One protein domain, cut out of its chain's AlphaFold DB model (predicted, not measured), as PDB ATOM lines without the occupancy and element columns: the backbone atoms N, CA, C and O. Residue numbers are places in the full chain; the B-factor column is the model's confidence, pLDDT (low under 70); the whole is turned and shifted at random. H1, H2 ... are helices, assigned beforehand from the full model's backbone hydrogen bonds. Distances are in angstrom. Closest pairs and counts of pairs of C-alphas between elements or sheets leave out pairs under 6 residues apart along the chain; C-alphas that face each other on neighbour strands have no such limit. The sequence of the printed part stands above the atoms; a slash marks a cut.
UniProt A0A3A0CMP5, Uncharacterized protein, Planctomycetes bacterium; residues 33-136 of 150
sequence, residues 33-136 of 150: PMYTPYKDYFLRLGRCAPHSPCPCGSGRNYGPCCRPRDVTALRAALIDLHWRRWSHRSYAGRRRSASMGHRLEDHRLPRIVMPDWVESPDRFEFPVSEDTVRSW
ATOM      1  N   PRO A  33     -23.218  48.854  74.356       52.00
ATOM      2  CA  PRO A  33     -21.806  48.954  74.040       52.00
ATOM      3  C   PRO A  33     -21.164  47.686  74.585       52.00
ATOM      4  O   PRO A  33     -21.398  47.331  75.743       52.00
ATOM      5  N   MET A  34     -20.450  46.962  73.721       52.75
ATOM      6  CA  MET A  34     -19.829  45.650  73.969       52.75
ATOM      7  C   MET A  34     -18.659  45.750  74.974       52.75
ATOM      8  O   MET A  34     -17.630  45.100  74.860       52.75
ATOM      9  N   TYR A  35     -18.841  46.642  75.936       56.72
ATOM     10  CA  TYR A  35     -17.923  47.314  76.826       56.72
ATOM     11  C   TYR A  35     -18.310  47.071  78.287       56.72
ATOM     12  O   TYR A  35     -17.473  47.160  79.180       56.72
ATOM     13  N   THR A  36     -19.573  46.708  78.536       57.56
ATOM     14  CA  THR A  36     -20.083  46.347  79.861       57.56
ATOM     15  C   THR A  36     -19.282  45.254  80.571       57.56
ATOM     16  O   THR A  36     -18.982  45.475  81.739       57.56
ATOM     17  N   PRO A  37     -18.862  44.129  79.943       59.56
ATOM     18  CA  PRO A  37     -18.121  43.099  80.679       59.56
ATOM     19  C   PRO A  37     -16.690  43.522  81.032       59.56
ATOM     20  O   PRO A  37     -16.074  42.941  81.920       59.56
ATOM     21  N   TYR A  38     -16.146  44.527  80.346       63.41
ATOM     22  CA  TYR A  38     -14.786  44.998  80.590       63.41
ATOM     23  C   TYR A  38     -14.740  46.116  81.632       63.41
ATOM     24  O   TYR A  38     -13.702  46.302  82.264       63.41
ATOM     25  N   LYS A  39     -15.871  46.802  81.877       63.41
ATOM     26  CA  LYS A  39     -15.994  47.873  82.876       63.41
ATOM     27  C   LYS A  39     -15.461  47.428  84.240       63.41
ATOM     28  O   LYS A  39     -14.641  48.133  84.809       63.41
ATOM     29  N   ASP A  40     -15.797  46.226  84.698       61.06
ATOM     30  CA  ASP A  40     -15.351  45.726  86.007       61.06
ATOM     31  C   ASP A  40     -13.832  45.496  86.105       61.06
ATOM     32  O   ASP A  40     -13.242  45.677  87.173       61.06
ATOM     33  N   TYR A  41     -13.168  45.155  84.996       62.47
ATOM     34  CA  TYR A  41     -11.704  45.049  84.945       62.47
ATOM     35  C   TYR A  41     -11.042  46.431  84.918       62.47
ATOM     36  O   TYR A  41     -10.070  46.660  85.641       62.47
ATOM     37  N   PHE A  42     -11.608  47.377  84.162       67.88
ATOM     38  CA  PHE A  42     -11.162  48.774  84.150       67.88
ATOM     39  C   PHE A  42     -11.278  49.428  85.519       67.88
ATOM     40  O   PHE A  42     -10.393  50.182  85.918       67.88
ATOM     41  N   LEU A  43     -12.330  49.090  86.267       67.56
ATOM     42  CA  LEU A  43     -12.529  49.616  87.606       67.56
ATOM     43  C   LEU A  43     -11.382  49.224  88.541       67.56
ATOM     44  O   LEU A  43     -10.970  50.061  89.328       67.56
ATOM     45  N   ARG A  44     -10.804  48.018  88.461       78.06
ATOM     46  CA  ARG A  44      -9.659  47.667  89.325       78.06
ATOM     47  C   ARG A  44      -8.369  48.371  88.922       78.06
ATOM     48  O   ARG A  44      -7.745  48.999  89.774       78.06
ATOM     49  N   LEU A  45      -8.014  48.320  87.638       87.75
ATOM     50  CA  LEU A  45      -6.791  48.959  87.147       87.75
ATOM     51  C   LEU A  45      -6.807  50.477  87.366       87.75
ATOM     52  O   LEU A  45      -5.738  51.048  87.543       87.75
ATOM     53  N   GLY A  46      -7.985  51.112  87.320       86.44
ATOM     54  CA  GLY A  46      -8.155  52.556  87.487       86.44
ATOM     55  C   GLY A  46      -8.380  52.994  88.935       86.44
ATOM     56  O   GLY A  46      -8.197  54.163  89.241       86.44
ATOM     57  N   ARG A  47      -8.753  52.092  89.853       88.81
ATOM     58  CA  ARG A  47      -8.997  52.440  91.268       88.81
ATOM     59  C   ARG A  47      -7.786  52.247  92.173       88.81
ATOM     60  O   ARG A  47      -7.707  52.914  93.198       88.81
ATOM     61  N   CYS A  48      -6.875  51.335  91.834       91.31
ATOM     62  CA  CYS A  48      -5.744  50.986  92.692       91.31
ATOM     63  C   CYS A  48      -4.425  51.510  92.118       91.31
ATOM     64  O   CYS A  48      -4.017  51.117  91.021       91.31
ATOM     65  N   ALA A  49      -3.726  52.341  92.892       93.88
ATOM     66  CA  ALA A  49      -2.376  52.778  92.556       93.88
ATOM     67  C   ALA A  49      -1.397  51.586  92.594       93.88
ATOM     68  O   ALA A  49      -1.578  50.672  93.399       93.88
ATOM     69  N   PRO A  50      -0.308  51.566  91.803       94.38
ATOM     70  CA  PRO A  50       0.677  50.480  91.861       94.38
ATOM     71  C   PRO A  50       1.286  50.265  93.255       94.38
ATOM     72  O   PRO A  50       1.597  49.134  93.627       94.38
ATOM     73  N   HIS A  51       1.427  51.336  94.032       95.88
ATOM     74  CA  HIS A  51       1.993  51.324  95.379       95.88
ATOM     75  C   HIS A  51       0.943  51.135  96.488       95.88
ATOM     76  O   HIS A  51       1.320  50.966  97.643       95.88
ATOM     77  N   SER A  52      -0.359  51.132  96.173       95.19
ATOM     78  CA  SER A  52      -1.402  50.895  97.179       95.19
ATOM     79  C   SER A  52      -1.462  49.412  97.570       95.19
ATOM     80  O   SER A  52      -1.157  48.553  96.730       95.19
ATOM     81  N   PRO A  53      -1.904  49.071  98.795       96.12
ATOM     82  CA  PRO A  53      -2.125  47.681  99.185       96.12
ATOM     83  C   PRO A  53      -3.088  46.990  98.213       96.12
ATOM     84  O   PRO A  53      -4.095  47.558  97.783       96.12
ATOM     85  N   CYS A  54      -2.760  45.761  97.827       94.94
ATOM     86  CA  CYS A  54      -3.528  45.026  96.835       94.94
ATOM     87  C   CYS A  54      -4.880  44.566  97.414       94.94
ATOM     88  O   CYS A  54      -4.902  43.911  98.461       94.94
ATOM     89  N   PRO A  55      -6.010  44.790  96.712       92.62
ATOM     90  CA  PRO A  55      -7.345  44.450  97.218       92.62
ATOM     91  C   PRO A  55      -7.621  42.941  97.309       92.62
ATOM     92  O   PRO A  55      -8.677  42.539  97.782       92.62
ATOM     93  N   CYS A  56      -6.701  42.082  96.855       92.50
ATOM     94  CA  CYS A  56      -6.846  40.628  96.972       92.50
ATOM     95  C   CYS A  56      -6.517  40.079  98.371       92.50
ATOM     96  O   CYS A  56      -6.617  38.873  98.573       92.50
ATOM     97  N   GLY A  57      -6.089  40.932  99.310       94.19
ATOM     98  CA  GLY A  57      -5.760  40.524 100.679       94.19
ATOM     99  C   GLY A  57      -4.381  39.876 100.839       94.19
ATOM    100  O   GLY A  57      -4.072  39.360 101.904       94.19
ATOM    101  N   SER A  58      -3.522  39.918  99.816       95.19
ATOM    102  CA  SER A  58      -2.172  39.333  99.876       95.19
ATOM    103  C   SER A  58      -1.184  40.096 100.768       95.19
ATOM    104  O   SER A  58      -0.065  39.626 100.965       95.19
ATOM    105  N   GLY A  59      -1.542  41.303 101.220       95.75
ATOM    106  CA  GLY A  59      -0.649  42.214 101.947       95.75
ATOM    107  C   GLY A  59       0.462  42.840 101.091       95.75
ATOM    108  O   GLY A  59       1.252  43.627 101.600       95.75
ATOM    109  N   ARG A  60       0.539  42.519  99.793       97.06
ATOM    110  CA  ARG A  60       1.526  43.081  98.856       97.06
ATOM    111  C   ARG A  60       0.987  44.340  98.179       97.06
ATOM    112  O   ARG A  60      -0.225  44.525  98.083       97.06
ATOM    113  N   ASN A  61       1.877  45.156  97.619       97.06
ATOM    114  CA  ASN A  61       1.492  46.279  96.759       97.06
ATOM    115  C   ASN A  61       0.785  45.774  95.489       97.06
ATOM    116  O   ASN A  61       1.109  44.702  94.968       97.06
ATOM    117  N   TYR A  62      -0.180  46.536  94.971       95.56
ATOM    118  CA  TYR A  62      -0.980  46.150  93.804       95.56
ATOM    119  C   TYR A  62      -0.129  45.910  92.550       95.56
ATOM    120  O   TYR A  62      -0.344  44.922  91.844       95.56
ATOM    121  N   GLY A  63       0.866  46.772  92.316       95.19
ATOM    122  CA  GLY A  63       1.783  46.750  91.177       95.19
ATOM    123  C   GLY A  63       2.454  45.392  90.944       95.19
ATOM    124  O   GLY A  63       2.297  44.840  89.860       95.19
ATOM    125  N   PRO A  64       3.147  44.809  91.937       96.88
ATOM    126  CA  PRO A  64       3.727  43.471  91.813       96.88
ATOM    127  C   PRO A  64       2.737  42.322  92.072       96.88
ATOM    128  O   PRO A  64       3.095  41.164  91.877       96.88
ATOM    129  N   CYS A  65       1.520  42.597  92.555       96.00
ATOM    130  CA  CYS A  65       0.557  41.562  92.931       96.00
ATOM    131  C   CYS A  65      -0.444  41.252  91.808       96.00
ATOM    132  O   CYS A  65      -0.172  40.418  90.948       96.00
ATOM    133  N   CYS A  66      -1.622  41.882  91.813       93.62
ATOM    134  CA  CYS A  66      -2.677  41.577  90.844       93.62
ATOM    135  C   CYS A  66      -2.560  42.375  89.542       93.62
ATOM    136  O   CYS A  66      -3.082  41.924  88.522       93.62
ATOM    137  N   ARG A  67      -1.844  43.508  89.535       93.38
ATOM    138  CA  ARG A  67      -1.758  44.381  88.357       93.38
ATOM    139  C   ARG A  67      -1.282  43.657  87.086       93.38
ATOM    140  O   ARG A  67      -1.950  43.829  86.071       93.38
ATOM    141  N   PRO A  68      -0.231  42.808  87.075       94.88
ATOM    142  CA  PRO A  68       0.226  42.160  85.838       94.88
ATOM    143  C   PRO A  68      -0.838  41.235  85.230       94.88
ATOM    144  O   PRO A  68      -1.029  41.194  84.011       94.88
ATOM    145  N   ARG A  69      -1.585  40.529  86.090       92.31
ATOM    146  CA  ARG A  69      -2.713  39.681  85.689       92.31
ATOM    147  C   ARG A  69      -3.847  40.520  85.106       92.31
ATOM    148  O   ARG A  69      -4.375  40.158  84.056       92.31
ATOM    149  N   ASP A  70      -4.194  41.628  85.754       91.31
ATOM    150  CA  ASP A  70      -5.259  42.523  85.295       91.31
ATOM    151  C   ASP A  70      -4.899  43.180  83.950       91.31
ATOM    152  O   ASP A  70      -5.730  43.215  83.043       91.31
ATOM    153  N   VAL A  71      -3.646  43.619  83.769       91.88
ATOM    154  CA  VAL A  71      -3.136  44.164  82.495       91.88
ATOM    155  C   VAL A  71      -3.186  43.115  81.382       91.88
ATOM    156  O   VAL A  71      -3.621  43.409  80.269       91.88
ATOM    157  N   THR A  72      -2.787  41.875  81.673       90.62
ATOM    158  CA  THR A  72      -2.835  40.773  80.699       90.62
ATOM    159  C   THR A  72      -4.274  40.459  80.286       90.62
ATOM    160  O   THR A  72      -4.566  40.324  79.096       90.62
ATOM    161  N   ALA A  73      -5.189  40.397  81.256       87.12
ATOM    162  CA  ALA A  73      -6.611  40.188  81.003       87.12
ATOM    163  C   ALA A  73      -7.204  41.323  80.154       87.12
ATOM    164  O   ALA A  73      -7.937  41.058  79.199       87.12
ATOM    165  N   LEU A  74      -6.834  42.574  80.447       87.56
ATOM    166  CA  LEU A  74      -7.233  43.729  79.652       87.56
ATOM    167  C   LEU A  74      -6.717  43.635  78.209       87.56
ATOM    168  O   LEU A  74      -7.471  43.836  77.259       87.56
ATOM    169  N   ARG A  75      -5.446  43.293  78.014       87.62
ATOM    170  CA  ARG A  75      -4.886  43.143  76.669       87.62
ATOM    171  C   ARG A  75      -5.643  42.082  75.866       87.62
ATOM    172  O   ARG A  75      -6.034  42.351  74.735       87.62
ATOM    173  N   ALA A  76      -5.909  40.915  76.454       84.56
ATOM    174  CA  ALA A  76      -6.679  39.851  75.805       84.56
ATOM    175  C   ALA A  76      -8.109  40.295  75.444       84.56
ATOM    176  O   ALA A  76      -8.600  40.012  74.351       84.56
ATOM    177  N   ALA A  77      -8.758  41.045  76.336       84.19
ATOM    178  CA  ALA A  77     -10.059  41.654  76.091       84.19
ATOM    179  C   ALA A  77     -10.045  42.614  74.891       84.19
ATOM    180  O   ALA A  77     -10.933  42.555  74.040       84.19
ATOM    181  N   LEU A  78      -9.026  43.470  74.800       84.00
ATOM    182  CA  LEU A  78      -8.878  44.420  73.700       84.00
ATOM    183  C   LEU A  78      -8.571  43.739  72.367       84.00
ATOM    184  O   LEU A  78      -9.094  44.188  71.345       84.00
ATOM    185  N   ILE A  79      -7.796  42.647  72.380       83.69
ATOM    186  CA  ILE A  79      -7.582  41.781  71.211       83.69
ATOM    187  C   ILE A  79      -8.925  41.244  70.719       83.69
ATOM    188  O   ILE A  79      -9.244  41.381  69.540       83.69
ATOM    189  N   ASP A  80      -9.735  40.661  71.606       81.31
ATOM    190  CA  ASP A  80     -11.013  40.061  71.210       81.31
ATOM    191  C   ASP A  80     -12.020  41.116  70.726       81.31
ATOM    192  O   ASP A  80     -12.755  40.877  69.765       81.31
ATOM    193  N   LEU A  81     -12.023  42.309  71.334       80.88
ATOM    194  CA  LEU A  81     -12.832  43.447  70.892       80.88
ATOM    195  C   LEU A  81     -12.459  43.887  69.470       80.88
ATOM    196  O   LEU A  81     -13.342  44.002  68.614       80.88
ATOM    197  N   HIS A  82     -11.167  44.103  69.208       79.19
ATOM    198  CA  HIS A  82     -10.671  44.476  67.881       79.19
ATOM    199  C   HIS A  82     -10.956  43.384  66.858       79.19
ATOM    200  O   HIS A  82     -11.490  43.675  65.787       79.19
ATOM    201  N   TRP A  83     -10.678  42.129  67.214       77.81
ATOM    202  CA  TRP A  83     -10.942  40.980  66.363       77.81
ATOM    203  C   TRP A  83     -12.407  40.910  65.963       77.81
ATOM    204  O   TRP A  83     -12.701  40.844  64.780       77.81
ATOM    205  N   ARG A  84     -13.346  40.973  66.913       77.56
ATOM    206  CA  ARG A  84     -14.781  40.901  66.600       77.56
ATOM    207  C   ARG A  84     -15.231  42.035  65.690       77.56
ATOM    208  O   ARG A  84     -16.070  41.812  64.822       77.56
ATOM    209  N   ARG A  85     -14.694  43.245  65.874       74.62
ATOM    210  CA  ARG A  85     -15.030  44.397  65.026       74.62
ATOM    211  C   ARG A  85     -14.481  44.233  63.610       74.62
ATOM    212  O   ARG A  85     -15.196  44.510  62.649       74.62
ATOM    213  N   TRP A  86     -13.240  43.773  63.493       73.81
ATOM    214  CA  TRP A  86     -12.581  43.521  62.216       73.81
ATOM    215  C   TRP A  86     -13.208  42.325  61.483       73.81
ATOM    216  O   TRP A  86     -13.631  42.449  60.337       73.81
ATOM    217  N   SER A  87     -13.387  41.193  62.167       72.00
ATOM    218  CA  SER A  87     -13.949  39.967  61.602       72.00
ATOM    219  C   SER A  87     -15.404  40.142  61.183       72.00
ATOM    220  O   SER A  87     -15.806  39.570  60.181       72.00
ATOM    221  N   HIS A  88     -16.194  40.970  61.874       67.00
ATOM    222  CA  HIS A  88     -17.557  41.271  61.432       67.00
ATOM    223  C   HIS A  88     -17.592  42.015  60.085       67.00
ATOM    224  O   HIS A  88     -18.581  41.901  59.366       67.00
ATOM    225  N   ARG A  89     -16.542  42.772  59.733       64.44
ATOM    226  CA  ARG A  89     -16.433  43.431  58.420       64.44
ATOM    227  C   ARG A  89     -15.924  42.482  57.337       64.44
ATOM    228  O   ARG A  89     -16.454  42.513  56.236       64.44
ATOM    229  N   SER A  90     -14.939  41.644  57.656       65.88
ATOM    230  CA  SER A  90     -14.240  40.831  56.649       65.88
ATOM    231  C   SER A  90     -14.762  39.392  56.517       65.88
ATOM    232  O   SER A  90     -14.626  38.789  55.459       65.88
ATOM    233  N   TYR A  91     -15.364  38.818  57.567       66.69
ATOM    234  CA  TYR A  91     -15.760  37.404  57.636       66.69
ATOM    235  C   TYR A  91     -17.024  37.193  58.487       66.69
ATOM    236  O   TYR A  91     -16.965  36.899  59.689       66.69
ATOM    237  N   ALA A  92     -18.197  37.273  57.859       63.75
ATOM    238  CA  ALA A  92     -19.452  36.922  58.516       63.75
ATOM    239  C   ALA A  92     -19.432  35.445  58.979       63.75
ATOM    240  O   ALA A  92     -19.233  34.538  58.177       63.75
ATOM    241  N   GLY A  93     -19.632  35.188  60.281       65.56
ATOM    242  CA  GLY A  93     -19.903  33.838  60.807       65.56
ATOM    243  C   GLY A  93     -18.935  33.262  61.852       65.56
ATOM    244  O   GLY A  93     -19.283  32.266  62.481       65.56
ATOM    245  N   ARG A  94     -17.769  33.870  62.133       60.84
ATOM    246  CA  ARG A  94     -16.868  33.413  63.223       60.84
ATOM    247  C   ARG A  94     -16.538  34.536  64.206       60.84
ATOM    248  O   ARG A  94     -16.132  35.624  63.810       60.84
ATOM    249  N   ARG A  95     -16.739  34.271  65.508       61.25
ATOM    250  CA  ARG A  95     -16.783  35.308  66.562       61.25
ATOM    251  C   ARG A  95     -15.610  35.324  67.551       61.25
ATOM    252  O   ARG A  95     -15.586  36.218  68.389       61.25
ATOM    253  N   ARG A  96     -14.671  34.368  67.509       65.81
ATOM    254  CA  ARG A  96     -13.560  34.289  68.482       65.81
ATOM    255  C   ARG A  96     -12.193  34.380  67.804       65.81
ATOM    256  O   ARG A  96     -11.955  33.697  66.809       65.81
ATOM    257  N   SER A  97     -11.307  35.185  68.382       66.88
ATOM    258  CA  SER A  97      -9.916  35.375  67.939       66.88
ATOM    259  C   SER A  97      -9.078  34.098  68.066       66.88
ATOM    260  O   SER A  97      -8.391  33.705  67.128       66.88
ATOM    261  N   ALA A  98      -9.214  33.382  69.186       69.50
ATOM    262  CA  ALA A  98      -8.436  32.174  69.481       69.50
ATOM    263  C   ALA A  98      -8.578  31.052  68.433       69.50
ATOM    264  O   ALA A  98      -7.633  30.314  68.185       69.50
ATOM    265  N   SER A  99      -9.736  30.931  67.775       68.50
ATOM    266  CA  SER A  99      -9.964  29.905  66.741       68.50
ATOM    267  C   SER A  99      -9.289  30.203  65.398       68.50
ATOM    268  O   SER A  99      -9.469  29.450  64.444       68.50
ATOM    269  N   MET A 100      -8.584  31.328  65.288       67.75
ATOM    270  CA  MET A 100      -8.129  31.889  64.016       67.75
ATOM    271  C   MET A 100      -6.636  32.227  64.033       67.75
ATOM    272  O   MET A 100      -6.196  33.004  63.194       67.75
ATOM    273  N   GLY A 101      -5.869  31.612  64.944       69.94
ATOM    274  CA  GLY A 101      -4.427  31.839  65.114       69.94
ATOM    275  C   GLY A 101      -3.650  31.857  63.796       69.94
ATOM    276  O   GLY A 101      -2.959  32.831  63.536       69.94
ATOM    277  N   HIS A 102      -3.871  30.869  62.917       69.56
ATOM    278  CA  HIS A 102      -3.193  30.816  61.612       69.56
ATOM    279  C   HIS A 102      -3.480  32.030  60.712       69.56
ATOM    280  O   HIS A 102      -2.623  32.443  59.953       69.56
ATOM    281  N   ARG A 103      -4.668  32.649  60.801       66.50
ATOM    282  CA  ARG A 103      -5.020  33.808  59.957       66.50
ATOM    283  C   ARG A 103      -4.512  35.129  60.504       66.50
ATOM    284  O   ARG A 103      -4.565  36.125  59.793       66.50
ATOM    285  N   LEU A 104      -4.065  35.161  61.758       65.00
ATOM    286  CA  LEU A 104      -3.381  36.334  62.301       65.00
ATOM    287  C   LEU A 104      -1.999  36.522  61.665       65.00
ATOM    288  O   LEU A 104      -1.465  37.628  61.719       65.00
ATOM    289  N   GLU A 105      -1.442  35.467  61.059       71.25
ATOM    290  CA  GLU A 105      -0.213  35.539  60.266       71.25
ATOM    291  C   GLU A 105      -0.457  36.341  58.978       71.25
ATOM    292  O   GLU A 105       0.286  37.283  58.700       71.25
ATOM    293  N   ASP A 106      -1.557  36.050  58.273       73.50
ATOM    294  CA  ASP A 106      -1.947  36.728  57.025       73.50
ATOM    295  C   ASP A 106      -2.578  38.110  57.253       73.50
ATOM    296  O   ASP A 106      -2.451  39.023  56.436       73.50
ATOM    297  N   HIS A 107      -3.273  38.284  58.377       70.94
ATOM    298  CA  HIS A 107      -3.961  39.518  58.735       70.94
ATOM    299  C   HIS A 107      -3.522  39.977  60.117       70.94
ATOM    300  O   HIS A 107      -4.145  39.663  61.138       70.94
ATOM    301  N   ARG A 108      -2.451  40.772  60.137       71.69
ATOM    302  CA  ARG A 108      -1.979  41.404  61.366       71.69
ATOM    303  C   ARG A 108      -3.097  42.260  61.952       71.69
ATOM    304  O   ARG A 108      -3.626  43.157  61.299       71.69
ATOM    305  N   LEU A 109      -3.455  41.969  63.200       73.19
ATOM    306  CA  LEU A 109      -4.361  42.824  63.953       73.19
ATOM    307  C   LEU A 109      -3.758  44.231  64.077       73.19
ATOM    308  O   LEU A 109      -2.542  44.352  64.256       73.19
ATOM    309  N   PRO A 110      -4.590  45.288  64.038       73.81
ATOM    310  CA  PRO A 110      -4.122  46.630  64.340       73.81
ATOM    311  C   PRO A 110      -3.479  46.662  65.729       73.81
ATOM    312  O   PRO A 110      -3.877  45.925  66.640       73.81
ATOM    313  N   ARG A 111      -2.472  47.526  65.889       80.00
ATOM    314  CA  ARG A 111      -1.779  47.691  67.165       80.00
ATOM    315  C   ARG A 111      -2.785  48.108  68.233       80.00
ATOM    316  O   ARG A 111      -3.505  49.089  68.086       80.00
ATOM    317  N   ILE A 112      -2.809  47.355  69.323       84.00
ATOM    318  CA  ILE A 112      -3.684  47.650  70.453       84.00
ATOM    319  C   ILE A 112      -3.035  48.739  71.285       84.00
ATOM    320  O   ILE A 112      -1.926  48.557  71.788       84.00
ATOM    321  N   VAL A 113      -3.754  49.843  71.443       85.62
ATOM    322  CA  VAL A 113      -3.370  50.945  72.321       85.62
ATOM    323  C   VAL A 113      -4.040  50.720  73.673       85.62
ATOM    324  O   VAL A 113      -5.272  50.669  73.765       85.62
ATOM    325  N   MET A 114      -3.238  50.520  74.717       89.12
ATOM    326  CA  MET A 114      -3.742  50.467  76.090       89.12
ATOM    327  C   MET A 114      -3.943  51.903  76.607       89.12
ATOM    328  O   MET A 114      -3.383  52.836  76.041       89.12
ATOM    329  N   PRO A 115      -4.766  52.124  77.643       89.56
ATOM    330  CA  PRO A 115      -4.881  53.449  78.238       89.56
ATOM    331  C   PRO A 115      -3.550  53.897  78.856       89.56
ATOM    332  O   PRO A 115      -2.862  53.090  79.484       89.56
ATOM    333  N   ASP A 116      -3.242  55.189  78.785       91.50
ATOM    334  CA  ASP A 116      -1.996  55.751  79.326       91.50
ATOM    335  C   ASP A 116      -1.813  55.470  80.825       91.50
ATOM    336  O   ASP A 116      -0.715  55.159  81.275       91.50
ATOM    337  N   TRP A 117      -2.897  55.485  81.607       90.81
ATOM    338  CA  TRP A 117      -2.885  55.159  83.042       90.81
ATOM    339  C   TRP A 117      -2.638  53.668  83.338       90.81
ATOM    340  O   TRP A 117      -2.360  53.266  84.475       90.81
ATOM    341  N   VAL A 118      -2.704  52.819  82.311       92.88
ATOM    342  CA  VAL A 118      -2.282  51.417  82.376       92.88
ATOM    343  C   VAL A 118      -0.801  51.283  82.022       92.88
ATOM    344  O   VAL A 118      -0.086  50.599  82.758       92.88
ATOM    345  N   GLU A 119      -0.355  51.935  80.943       92.19
ATOM    346  CA  GLU A 119       1.028  51.874  80.438       92.19
ATOM    347  C   GLU A 119       2.027  52.625  81.319       92.19
ATOM    348  O   GLU A 119       3.122  52.133  81.571       92.19
ATOM    349  N   SER A 120       1.639  53.800  81.805       93.69
ATOM    350  CA  SER A 120       2.464  54.714  82.597       93.69
ATOM    351  C   SER A 120       1.717  55.145  83.864       93.69
ATOM    352  O   SER A 120       1.397  56.326  84.007       93.69
ATOM    353  N   PRO A 121       1.408  54.223  84.797       93.75
ATOM    354  CA  PRO A 121       0.595  54.547  85.968       93.75
ATOM    355  C   PRO A 121       1.199  55.643  86.845       93.75
ATOM    356  O   PRO A 121       0.455  56.416  87.427       93.75
ATOM    357  N   ASP A 122       2.523  55.766  86.901       92.75
ATOM    358  CA  ASP A 122       3.186  56.770  87.744       92.75
ATOM    359  C   ASP A 122       2.916  58.219  87.293       92.75
ATOM    360  O   ASP A 122       3.206  59.159  88.025       92.75
ATOM    361  N   ARG A 123       2.337  58.411  86.097       94.06
ATOM    362  CA  ARG A 123       1.926  59.721  85.565       94.06
ATOM    363  C   ARG A 123       0.502  60.124  85.949       94.06
ATOM    364  O   ARG A 123       0.067  61.204  85.561       94.06
ATOM    365  N   PHE A 124      -0.236  59.260  86.642       93.56
ATOM    366  CA  PHE A 124      -1.648  59.466  86.943       93.56
ATOM    367  C   PHE A 124      -1.907  59.382  88.441       93.56
ATOM    368  O   PHE A 124      -1.369  58.525  89.143       93.56
ATOM    369  N   GLU A 125      -2.793  60.249  88.918       94.12
ATOM    370  CA  GLU A 125      -3.334  60.146  90.265       94.12
ATOM    371  C   GLU A 125      -4.402  59.050  90.318       94.12
ATOM    372  O   GLU A 125      -5.235  58.910  89.417       94.12
ATOM    373  N   PHE A 126      -4.361  58.256  91.388       93.12
ATOM    374  CA  PHE A 126      -5.316  57.185  91.641       93.12
ATOM    375  C   PHE A 126      -6.192  57.532  92.854       93.12
ATOM    376  O   PHE A 126      -5.663  58.020  93.853       93.12
ATOM    377  N   PRO A 127      -7.503  57.222  92.820       93.88
ATOM    378  CA  PRO A 127      -8.221  56.575  91.723       93.88
ATOM    379  C   PRO A 127      -8.365  57.495  90.501       93.88
ATOM    380  O   PRO A 127      -8.692  58.670  90.629       93.88
ATOM    381  N   VAL A 128      -8.151  56.934  89.310       91.44
ATOM    382  CA  VAL A 128      -8.345  57.625  88.032       91.44
ATOM    383  C   VAL A 128      -9.793  58.099  87.955       91.44
ATOM    384  O   VAL A 128     -10.719  57.336  88.254       91.44
ATOM    385  N   SER A 129      -9.991  59.355  87.546       90.00
ATOM    386  CA  SER A 129     -11.327  59.950  87.476       90.00
ATOM    387  C   SER A 129     -12.263  59.131  86.579       90.00
ATOM    388  O   SER A 129     -11.846  58.570  85.558       90.00
ATOM    389  N   GLU A 130     -13.551  59.057  86.938       83.88
ATOM    390  CA  GLU A 130     -14.517  58.299  86.137       83.88
ATOM    391  C   GLU A 130     -14.635  58.867  84.714       83.88
ATOM    392  O   GLU A 130     -14.816  58.106  83.765       83.88
ATOM    393  N   ASP A 131     -14.443  60.176  84.545       86.56
ATOM    394  CA  ASP A 131     -14.450  60.839  83.242       86.56
ATOM    395  C   ASP A 131     -13.237  60.453  82.387       86.56
ATOM    396  O   ASP A 131     -13.387  60.176  81.196       86.56
ATOM    397  N   THR A 132     -12.043  60.322  82.976       86.69
ATOM    398  CA  THR A 132     -10.859  59.781  82.282       86.69
ATOM    399  C   THR A 132     -11.090  58.330  81.848       86.69
ATOM    400  O   THR A 132     -10.746  57.947  80.731       86.69
ATOM    401  N   VAL A 133     -11.728  57.513  82.693       84.25
ATOM    402  CA  VAL A 133     -12.065  56.123  82.338       84.25
ATOM    403  C   VAL A 133     -13.133  56.067  81.239       84.25
ATOM    404  O   VAL A 133     -13.035  55.239  80.337       84.25
ATOM    405  N   ARG A 134     -14.151  56.936  81.293       80.62
ATOM    406  CA  ARG A 134     -15.258  56.992  80.318       80.62
ATOM    407  C   ARG A 134     -14.844  57.574  78.968       80.62
ATOM    408  O   ARG A 134     -15.403  57.169  77.953       80.62
ATOM    409  N   SER A 135     -13.913  58.524  78.955       82.19
ATOM    410  CA  SER A 135     -13.411  59.161  77.730       82.19
ATOM    411  C   SER A 135     -12.464  58.259  76.943       82.19
ATOM    412  O   SER A 135     -12.336  58.421  75.728       82.19
ATOM    413  N   TRP A 136     -11.838  57.276  77.592       84.12
ATOM    414  CA  TRP A 136     -10.983  56.335  76.887       84.12
ATOM    415  C   TRP A 136     -11.796  55.424  75.959       84.12
ATOM    416  O   TRP A 136     -12.674  54.664  76.372       84.12
TER     417      TRP A 136
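What this domain is: This is residues 33 to 136 of the 150 residues of an uncharacterized protein of Planctomycetes bacterium (UniProt A0A3A0CMP5). Long helix H2 makes the axis, H1 folds back beside it, H4 and H5 lie near H1's end and H3 off H2's far end. The class is all helix, with under half of the 104 printed residues in these five named helices. The outline is elongated, 45 by 28 by 22 A, and only just loose, with a 15.8 A radius of gyration of the C-alphas.

How they stand to each other: H1, residues 36 to 47, and H2, residues 67 to 90, touch as a hairpin, closest at the C-alphas of Leu 45 and Asp 70, 6.9 A. H4, residues 116 to 119, only just touches H1, with 3 pairs of C-alphas within 8 A. In H1 5 of 8 O i to N i+4 pairs are within hydrogen-bond range, in H2 19 of 20.

Where its parts are: C-alpha 36 is at (-20.083, 46.347, 79.861). H3 is residues 103 to 106, H5 residues 130 to 135.

The domain as a whole: The printed part has no cut; pLDDT is under 70 at residues 33 to 43 and 88 to 104.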